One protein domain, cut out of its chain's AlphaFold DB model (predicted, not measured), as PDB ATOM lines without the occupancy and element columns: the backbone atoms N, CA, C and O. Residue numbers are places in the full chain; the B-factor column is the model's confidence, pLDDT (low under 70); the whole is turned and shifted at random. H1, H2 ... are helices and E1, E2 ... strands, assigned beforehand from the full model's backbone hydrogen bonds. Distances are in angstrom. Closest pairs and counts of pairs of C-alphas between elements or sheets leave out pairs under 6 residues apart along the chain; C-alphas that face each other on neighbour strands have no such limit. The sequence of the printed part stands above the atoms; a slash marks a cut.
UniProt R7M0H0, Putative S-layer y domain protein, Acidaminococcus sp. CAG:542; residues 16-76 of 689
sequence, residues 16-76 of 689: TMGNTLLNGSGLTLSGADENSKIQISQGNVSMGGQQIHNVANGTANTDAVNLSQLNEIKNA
ATOM      1  N   THR A  16     -25.632 -33.748  32.540       79.75
ATOM      2  CA  THR A  16     -25.027 -33.211  33.760       79.75
ATOM      3  C   THR A  16     -24.617 -34.370  34.654       79.75
ATOM      4  O   THR A  16     -25.449 -35.172  35.074       79.75
ATOM      5  N   MET A  17     -23.324 -34.459  34.944       78.81
ATOM      6  CA  MET A  17     -22.732 -35.444  35.842       78.81
ATOM      7  C   MET A  17     -21.936 -34.702  36.917       78.81
ATOM      8  O   MET A  17     -20.788 -34.306  36.708       78.81
ATOM      9  N   GLY A  18     -22.570 -34.476  38.071       84.62
ATOM     10  CA  GLY A  18     -22.014 -33.636  39.134       84.62
ATOM     11  C   GLY A  18     -21.777 -32.208  38.640       84.62
ATOM     12  O   GLY A  18     -22.676 -31.581  38.085       84.62
ATOM     13  N   ASN A  19     -20.550 -31.718  38.800       82.94
ATOM     14  CA  ASN A  19     -20.151 -30.365  38.395       82.94
ATOM     15  C   ASN A  19     -19.831 -30.272  36.894       82.94
ATOM     16  O   ASN A  19     -19.518 -29.190  36.392       82.94
ATOM     17  N   THR A  20     -19.865 -31.407  36.190       84.50
ATOM     18  CA  THR A  20     -19.598 -31.477  34.757       84.50
ATOM     19  C   THR A  20     -20.906 -31.354  34.003       84.50
ATOM     20  O   THR A  20     -21.798 -32.192  34.133       84.50
ATOM     21  N   LEU A  21     -20.995 -30.314  33.189       83.75
ATOM     22  CA  LEU A  21     -22.064 -30.108  32.236       83.75
ATOM     23  C   LEU A  21     -21.499 -30.337  30.839       83.75
ATOM     24  O   LEU A  21     -20.611 -29.608  30.399       83.75
ATOM     25  N   LEU A  22     -22.032 -31.335  30.142       83.88
ATOM     26  CA  LEU A  22     -21.818 -31.502  28.714       83.88
ATOM     27  C   LEU A  22     -23.110 -31.140  27.990       83.88
ATOM     28  O   LEU A  22     -24.144 -31.783  28.179       83.88
ATOM     29  N   ASN A  23     -23.052 -30.097  27.174       83.50
ATOM     30  CA  ASN A  23     -24.177 -29.648  26.363       83.50
ATOM     31  C   ASN A  23     -23.693 -29.176  24.984       83.50
ATOM     32  O   ASN A  23     -22.519 -29.316  24.644       83.50
ATOM     33  N   GLY A  24     -24.602 -28.605  24.189       77.31
ATOM     34  CA  GLY A  24     -24.288 -28.092  22.852       77.31
ATOM     35  C   GLY A  24     -23.194 -27.015  22.812       77.31
ATOM     36  O   GLY A  24     -22.577 -26.830  21.767       77.31
ATOM     37  N   SER A  25     -22.902 -26.350  23.933       78.38
ATOM     38  CA  SER A  25     -21.821 -25.360  24.038       78.38
ATOM     39  C   SER A  25     -20.455 -25.980  24.358       78.38
ATOM     40  O   SER A  25     -19.447 -25.274  24.359       78.38
ATOM     41  N   GLY A  26     -20.404 -27.289  24.613       83.56
ATOM     42  CA  GLY A  26     -19.189 -28.036  24.914       83.56
ATOM     43  C   GLY A  26     -19.171 -28.600  26.332       83.56
ATOM     44  O   GLY A  26     -20.209 -28.795  26.970       83.56
ATOM     45  N   LEU A  27     -17.963 -28.899  26.807       86.00
ATOM     46  CA  LEU A  27     -17.727 -29.445  28.137       86.00
ATOM     47  C   LEU A  27     -17.378 -28.300  29.084       86.00
ATOM     48  O   LEU A  27     -16.374 -27.613  28.905       86.00
ATOM     49  N   THR A  28     -18.187 -28.123  30.118       84.81
ATOM     50  CA  THR A  28     -17.878 -27.233  31.233       84.81
ATOM     51  C   THR A  28     -17.745 -28.056  32.497       84.81
ATOM     52  O   THR A  28     -18.690 -28.730  32.903       84.81
ATOM     53  N   LEU A  29     -16.597 -27.959  33.157       85.75
ATOM     54  CA  LEU A  29     -16.465 -28.359  34.550       85.75
ATOM     55  C   LEU A  29     -16.563 -27.100  35.400       85.75
ATOM     56  O   LEU A  29     -15.696 -26.226  35.357       85.75
ATOM     57  N   SER A  30     -17.654 -27.002  36.148       80.19
ATOM     58  CA  SER A  30     -17.872 -25.888  37.063       80.19
ATOM     59  C   SER A  30     -16.894 -26.013  38.233       80.19
ATOM     60  O   SER A  30     -16.865 -27.045  38.909       80.19
ATOM     61  N   GLY A  31     -16.067 -24.985  38.433       70.50
ATOM     62  CA  GLY A  31     -15.174 -24.862  39.583       70.50
ATOM     63  C   GLY A  31     -15.889 -24.281  40.804       70.50
ATOM     64  O   GLY A  31     -17.098 -24.050  40.777       70.50
ATOM     65  N   ALA A  32     -15.137 -24.030  41.879       69.00
ATOM     66  CA  ALA A  32     -15.668 -23.366  43.075       69.00
ATOM     67  C   ALA A  32     -16.132 -21.918  42.797       69.00
ATOM     68  O   ALA A  32     -17.017 -21.420  43.489       69.00
ATOM     69  N   ASP A  33     -15.566 -21.272  41.772       75.38
ATOM     70  CA  ASP A  33     -15.945 -19.955  41.255       75.38
ATOM     71  C   ASP A  33     -15.830 -19.895  39.715       75.38
ATOM     72  O   ASP A  33     -15.366 -20.842  39.070       75.38
ATOM     73  N   GLU A  34     -16.267 -18.780  39.113       72.56
ATOM     74  CA  GLU A  34     -16.230 -18.580  37.654       72.56
ATOM     75  C   GLU A  34     -14.800 -18.518  37.082       72.56
ATOM     76  O   GLU A  34     -14.606 -18.857  35.917       72.56
ATOM     77  N   ASN A  35     -13.788 -18.161  37.884       69.81
ATOM     78  CA  ASN A  35     -12.397 -18.114  37.421       69.81
ATOM     79  C   ASN A  35     -11.732 -19.489  37.405       69.81
ATOM     80  O   ASN A  35     -10.825 -19.694  36.613       69.81
ATOM     81  N   SER A  36     -12.205 -20.435  38.214       77.56
ATOM     82  CA  SER A  36     -11.694 -21.811  38.289       77.56
ATOM     83  C   SER A  36     -12.413 -22.763  37.327       77.56
ATOM     84  O   SER A  36     -12.288 -23.987  37.420       77.56
ATOM     85  N   LYS A  37     -13.231 -22.211  36.433       82.94
ATOM     86  CA  LYS A  37     -14.062 -22.960  35.500       82.94
ATOM     87  C   LYS A  37     -13.221 -23.430  34.322       82.94
ATOM     88  O   LYS A  37     -12.687 -22.620  33.564       82.94
ATOM     89  N   ILE A  38     -13.143 -24.747  34.147       85.88
ATOM     90  CA  ILE A  38     -12.500 -25.330  32.970       85.88
ATOM     91  C   ILE A  38     -13.570 -25.489  31.903       85.88
ATOM     92  O   ILE A  38     -14.558 -26.207  32.086       85.88
ATOM     93  N   GLN A  39     -13.371 -24.794  30.791       85.88
ATOM     94  CA  GLN A  39     -14.296 -24.805  29.674       85.88
ATOM     95  C   GLN A  39     -13.569 -25.185  28.400       85.88
ATOM     96  O   GLN A  39     -12.640 -24.507  27.964       85.88
ATOM     97  N   ILE A  40     -14.051 -26.259  27.785       87.12
ATOM     98  CA  ILE A  40     -13.706 -26.623  26.421       87.12
ATOM     99  C   ILE A  40     -14.915 -26.261  25.571       87.12
ATOM    100  O   ILE A  40     -15.936 -26.955  25.578       87.12
ATOM    101  N   SER A  41     -14.781 -25.141  24.867       83.88
ATOM    102  CA  SER A  41     -15.771 -24.611  23.935       83.88
ATOM    103  C   SER A  41     -15.221 -24.661  22.512       83.88
ATOM    104  O   SER A  41     -14.010 -24.780  22.306       83.88
ATOM    105  N   GLN A  42     -16.095 -24.592  21.507       76.75
ATOM    106  CA  GLN A  42     -15.645 -24.586  20.116       76.75
ATOM    107  C   GLN A  42     -14.714 -23.390  19.858       76.75
ATOM    108  O   GLN A  42     -15.143 -22.241  19.871       76.75
ATOM    109  N   GLY A  43     -13.432 -23.686  19.634       77.62
ATOM    110  CA  GLY A  43     -12.393 -22.705  19.315       77.62
ATOM    111  C   GLY A  43     -11.662 -22.093  20.512       77.62
ATOM    112  O   GLY A  43     -10.686 -21.381  20.293       77.62
ATOM    113  N   ASN A  44     -12.065 -22.373  21.755       80.81
ATOM    114  CA  ASN A  44     -11.334 -21.891  22.925       80.81
ATOM    115  C   ASN A  44     -11.334 -22.910  24.067       80.81
ATOM    116  O   ASN A  44     -12.379 -23.453  24.446       80.81
ATOM    117  N   VAL A  45     -10.152 -23.113  24.640       85.00
ATOM    118  CA  VAL A  45      -9.943 -23.902  25.851       85.00
ATOM    119  C   VAL A  45      -9.489 -22.947  26.944       85.00
ATOM    120  O   VAL A  45      -8.366 -22.451  26.922       85.00
ATOM    121  N   SER A  46     -10.365 -22.699  27.912       85.94
ATOM    122  CA  SER A  46      -9.997 -22.011  29.144       85.94
ATOM    123  C   SER A  46      -9.753 -23.045  30.230       85.94
ATOM    124  O   SER A  46     -10.635 -23.847  30.543       85.94
ATOM    125  N   MET A  47      -8.569 -23.005  30.835       87.06
ATOM    126  CA  MET A  47      -8.220 -23.852  31.979       87.06
ATOM    127  C   MET A  47      -8.494 -23.169  33.325       87.06
ATOM    128  O   MET A  47      -8.060 -23.667  34.359       87.06
ATOM    129  N   GLY A  48      -9.185 -22.025  33.324       79.69
ATOM    130  CA  GLY A  48      -9.568 -21.329  34.552       79.69
ATOM    131  C   GLY A  48      -8.371 -20.896  35.411       79.69
ATOM    132  O   GLY A  48      -8.334 -21.157  36.608       79.69
ATOM    133  N   GLY A  49      -7.332 -20.331  34.782       80.44
ATOM    134  CA  GLY A  49      -6.115 -19.869  35.470       80.44
ATOM    135  C   GLY A  49      -5.180 -20.975  35.973       80.44
ATOM    136  O   GLY A  49      -4.119 -20.672  36.517       80.44
ATOM    137  N   GLN A  50      -5.532 -22.245  35.772       81.56
ATOM    138  CA  GLN A  50      -4.727 -23.365  36.241       81.56
ATOM    139  C   GLN A  50      -3.520 -23.633  35.344       81.56
ATOM    140  O   GLN A  50      -3.550 -23.440  34.126       81.56
ATOM    141  N   GLN A  51      -2.456 -24.137  35.968       82.25
ATOM    142  CA  GLN A  51      -1.279 -24.602  35.251       82.25
ATOM    143  C   GLN A  51      -1.613 -25.859  34.447       82.25
ATOM    144  O   GLN A  51      -2.228 -26.801  34.950       82.25
ATOM    145  N   ILE A  52      -1.161 -25.888  33.195       83.31
ATOM    146  CA  ILE A  52      -1.224 -27.087  32.365       83.31
ATOM    147  C   ILE A  52       0.100 -27.820  32.531       83.31
ATOM    148  O   ILE A  52       1.143 -27.376  32.049       83.31
ATOM    149  N   HIS A  53       0.064 -28.936  33.246       82.06
ATOM    150  CA  HIS A  53       1.223 -29.809  33.376       82.06
ATOM    151  C   HIS A  53       1.316 -30.767  32.184       82.06
ATOM    152  O   HIS A  53       0.311 -31.101  31.558       82.06
ATOM    153  N   ASN A  54       2.537 -31.225  31.899       81.12
ATOM    154  CA  ASN A  54       2.865 -32.181  30.834       81.12
ATOM    155  C   ASN A  54       2.615 -31.681  29.399       81.12
ATOM    156  O   ASN A  54       2.309 -32.470  28.507       81.12
ATOM    157  N   VAL A  55       2.811 -30.380  29.156       85.81
ATOM    158  CA  VAL A  55       2.912 -29.836  27.793       85.81
ATOM    159  C   VAL A  55       4.324 -30.104  27.256       85.81
ATOM    160  O   VAL A  55       5.309 -29.570  27.777       85.81
ATOM    161  N   ALA A  56       4.427 -30.962  26.238       83.69
ATOM    162  CA  ALA A  56       5.683 -31.225  25.532       83.69
ATOM    163  C   ALA A  56       6.193 -29.963  24.813       83.69
ATOM    164  O   ALA A  56       5.429 -29.028  24.585       83.69
ATOM    165  N   ASN A  57       7.481 -29.933  24.451       82.06
ATOM    166  CA  ASN A  57       8.038 -28.819  23.681       82.06
ATOM    167  C   ASN A  57       7.267 -28.651  22.361       82.06
ATOM    168  O   ASN A  57       7.155 -29.607  21.594       82.06
ATOM    169  N   GLY A  58       6.783 -27.438  22.093       85.12
ATOM    170  CA  GLY A  58       6.152 -27.101  20.824       85.12
ATOM    171  C   GLY A  58       7.169 -27.172  19.685       85.12
ATOM    172  O   GLY A  58       8.280 -26.658  19.819       85.12
ATOM    173  N   THR A  59       6.806 -27.829  18.587       83.50
ATOM    174  CA  THR A  59       7.671 -28.013  17.405       83.50
ATOM    175  C   THR A  59       7.134 -27.281  16.180       83.50
ATOM    176  O   THR A  59       7.918 -26.858  15.331       83.50
ATOM    177  N   ALA A  60       5.817 -27.077  16.101       84.06
ATOM    178  CA  ALA A  60       5.189 -26.204  15.125       84.06
ATOM    179  C   ALA A  60       4.985 -24.799  15.705       84.06
ATOM    180  O   ALA A  60       4.763 -24.623  16.900       84.06
ATOM    181  N   ASN A  61       4.967 -23.790  14.831       80.62
ATOM    182  CA  ASN A  61       4.773 -22.387  15.223       80.62
ATOM    183  C   ASN A  61       3.416 -22.105  15.902       80.62
ATOM    184  O   ASN A  61       3.207 -21.009  16.413       80.62
ATOM    185  N   THR A  62       2.483 -23.059  15.871       81.25
ATOM    186  CA  THR A  62       1.153 -22.975  16.492       81.25
ATOM    187  C   THR A  62       1.039 -23.767  17.792       81.25
ATOM    188  O   THR A  62      -0.015 -23.737  18.423       81.25
ATOM    189  N   ASP A  63       2.083 -24.499  18.179       86.44
ATOM    190  CA  ASP A  63       2.087 -25.256  19.425       86.44
ATOM    191  C   ASP A  63       2.240 -24.309  20.621       86.44
ATOM    192  O   ASP A  63       2.891 -23.263  20.549       86.44
ATOM    193  N   ALA A  64       1.674 -24.698  21.762       81.81
ATOM    194  CA  ALA A  64       1.940 -24.005  23.011       81.81
ATOM    195  C   ALA A  64       3.386 -24.281  23.454       81.81
ATOM    196  O   ALA A  64       3.790 -25.435  23.597       81.81
ATOM    197  N   VAL A  65       4.165 -23.225  23.691       83.56
ATOM    198  CA  VAL A  65       5.535 -23.347  24.204       83.56
ATOM    199  C   VAL A  65       5.532 -23.515  25.720       83.56
ATOM    200  O   VAL A  65       4.767 -22.859  26.431       83.56
ATOM    201  N   ASN A  66       6.409 -24.380  26.232       86.50
ATOM    202  CA  ASN A  66       6.605 -24.529  27.672       86.50
ATOM    203  C   ASN A  66       7.729 -23.613  28.196       86.50
ATOM    204  O   ASN A  66       8.482 -22.996  27.439       86.50
ATOM    205  N   LEU A  67       7.850 -23.512  29.525       85.44
ATOM    206  CA  LEU A  67       8.778 -22.571  30.159       85.44
ATOM    207  C   LEU A  67      10.261 -22.861  29.846       85.44
ATOM    208  O   LEU A  67      11.056 -21.922  29.811       85.44
ATOM    209  N   SER A  68      10.653 -24.117  29.591       83.62
ATOM    210  CA  SER A  68      12.039 -24.434  29.207       83.62
ATOM    211  C   SER A  68      12.426 -23.802  27.873       83.62
ATOM    212  O   SER A  68      13.478 -23.173  27.801       83.62
ATOM    213  N   GLN A  69      11.552 -23.873  26.862       88.06
ATOM    214  CA  GLN A  69      11.815 -23.266  25.551       88.06
ATOM    215  C   GLN A  69      11.967 -21.739  25.648       88.06
ATOM    216  O   GLN A  69      12.792 -21.146  24.957       88.06
ATOM    217  N   LEU A  70      11.223 -21.090  26.551       85.25
ATOM    218  CA  LEU A  70      11.363 -19.651  26.784       85.25
ATOM    219  C   LEU A  70      12.668 -19.295  27.524       85.25
ATOM    220  O   LEU A  70      13.303 -18.284  27.217       85.25
ATOM    221  N   ASN A  71      13.092 -20.119  28.487       82.06
ATOM    222  CA  ASN A  71      14.324 -19.881  29.246       82.06
ATOM    223  C   ASN A  71      15.596 -20.081  28.409       82.06
ATOM    224  O   ASN A  71      16.569 -19.358  28.627       82.06
ATOM    225  N   GLU A  72      15.596 -20.996  27.437       79.00
ATOM    226  CA  GLU A  72      16.717 -21.156  26.497       79.00
ATOM    227  C   GLU A  72      16.973 -19.869  25.694       79.00
ATOM    228  O   GLU A  72      18.119 -19.443  25.559       79.00
ATOM    229  N   ILE A  73      15.915 -19.172  25.262       74.12
ATOM    230  CA  ILE A  73      16.034 -17.891  24.546       74.12
ATOM    231  C   ILE A  73      16.530 -16.776  25.482       74.12
ATOM    232  O   ILE A  73      17.381 -15.972  25.100       74.12
ATOM    233  N   LYS A  74      16.046 -16.728  26.729       70.94
ATOM    234  CA  LYS A  74      16.445 -15.698  27.704       70.94
ATOM    235  C   LYS A  74      17.918 -15.810  28.116       70.94
ATOM    236  O   LYS A  74      18.574 -14.790  28.322       70.94
ATOM    237  N   ASN A  75      18.451 -17.030  28.207       65.25
ATOM    238  CA  ASN A  75      19.824 -17.263  28.660       65.25
ATOM    239  C   ASN A  75      20.893 -17.090  27.566       65.25
ATOM    240  O   ASN A  75      22.071 -16.970  27.898       65.25
ATOM    241  N   ALA A  76      20.517 -16.980  26.287       62.75
ATOM    242  CA  ALA A  76      21.460 -16.659  25.211       62.75
ATOM    243  C   ALA A  76      22.032 -15.221  25.297       62.75
ATOM    244  O   ALA A  76      23.070 -14.935  24.706       62.75
TER     245      ALA A  76
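What this domain is: This is residues 16 to 76 of the 689 residues of the protein "Putative S-layer y domain protein" of Acidaminococcus sp. CAG:542 (UniProt R7M0H0). With little regular structure, this rod has a small antiparallel sheet, in the order E1 E2 E3 E4, at one end, and a looping stretch, residues 47 to 66, leading to helix H1 at the other, where residues 70 to 76 stick out. Of 61 printed residues, 24 are in named elements, four strands then one helix, a mixed class. It is only just loose, close to extended: radius of gyration of the C-alphas 15.4 A, spans 49 by 23 by 16 A.

Where its parts are: Find C-alpha 20 at (-19.598, -31.477, 34.757), where E1, residues 20 to 23, begins. E2 is residues 26 to 29, 10.0 A long, E3 38 to 41 and E4 44 to 46. H1, residues 67 to 75, runs 12.3 A to C-alpha 75 at (19.824, -17.263, 28.660).

How they stand to each other: The sheet is a meander, each strand the antiparallel neighbour of the one before, in three hairpins. Within hydrogen-bond range, find N 21 and O 28 at 2.8 A, N 29 and O 38 at 2.9 A, and N 39 and O 46 at 2.9 A. H1, with 4 of 5 O i to N i+4 pairs within range, is not on the sheet.

The domain as a whole: The farthest C-alphas, Thr 16 and Ala 76, are 50.1 A apart. The printed part has no cut; the E4 to H1 link is long. Residues 32, 35 and 75 to 76 have pLDDT under 70.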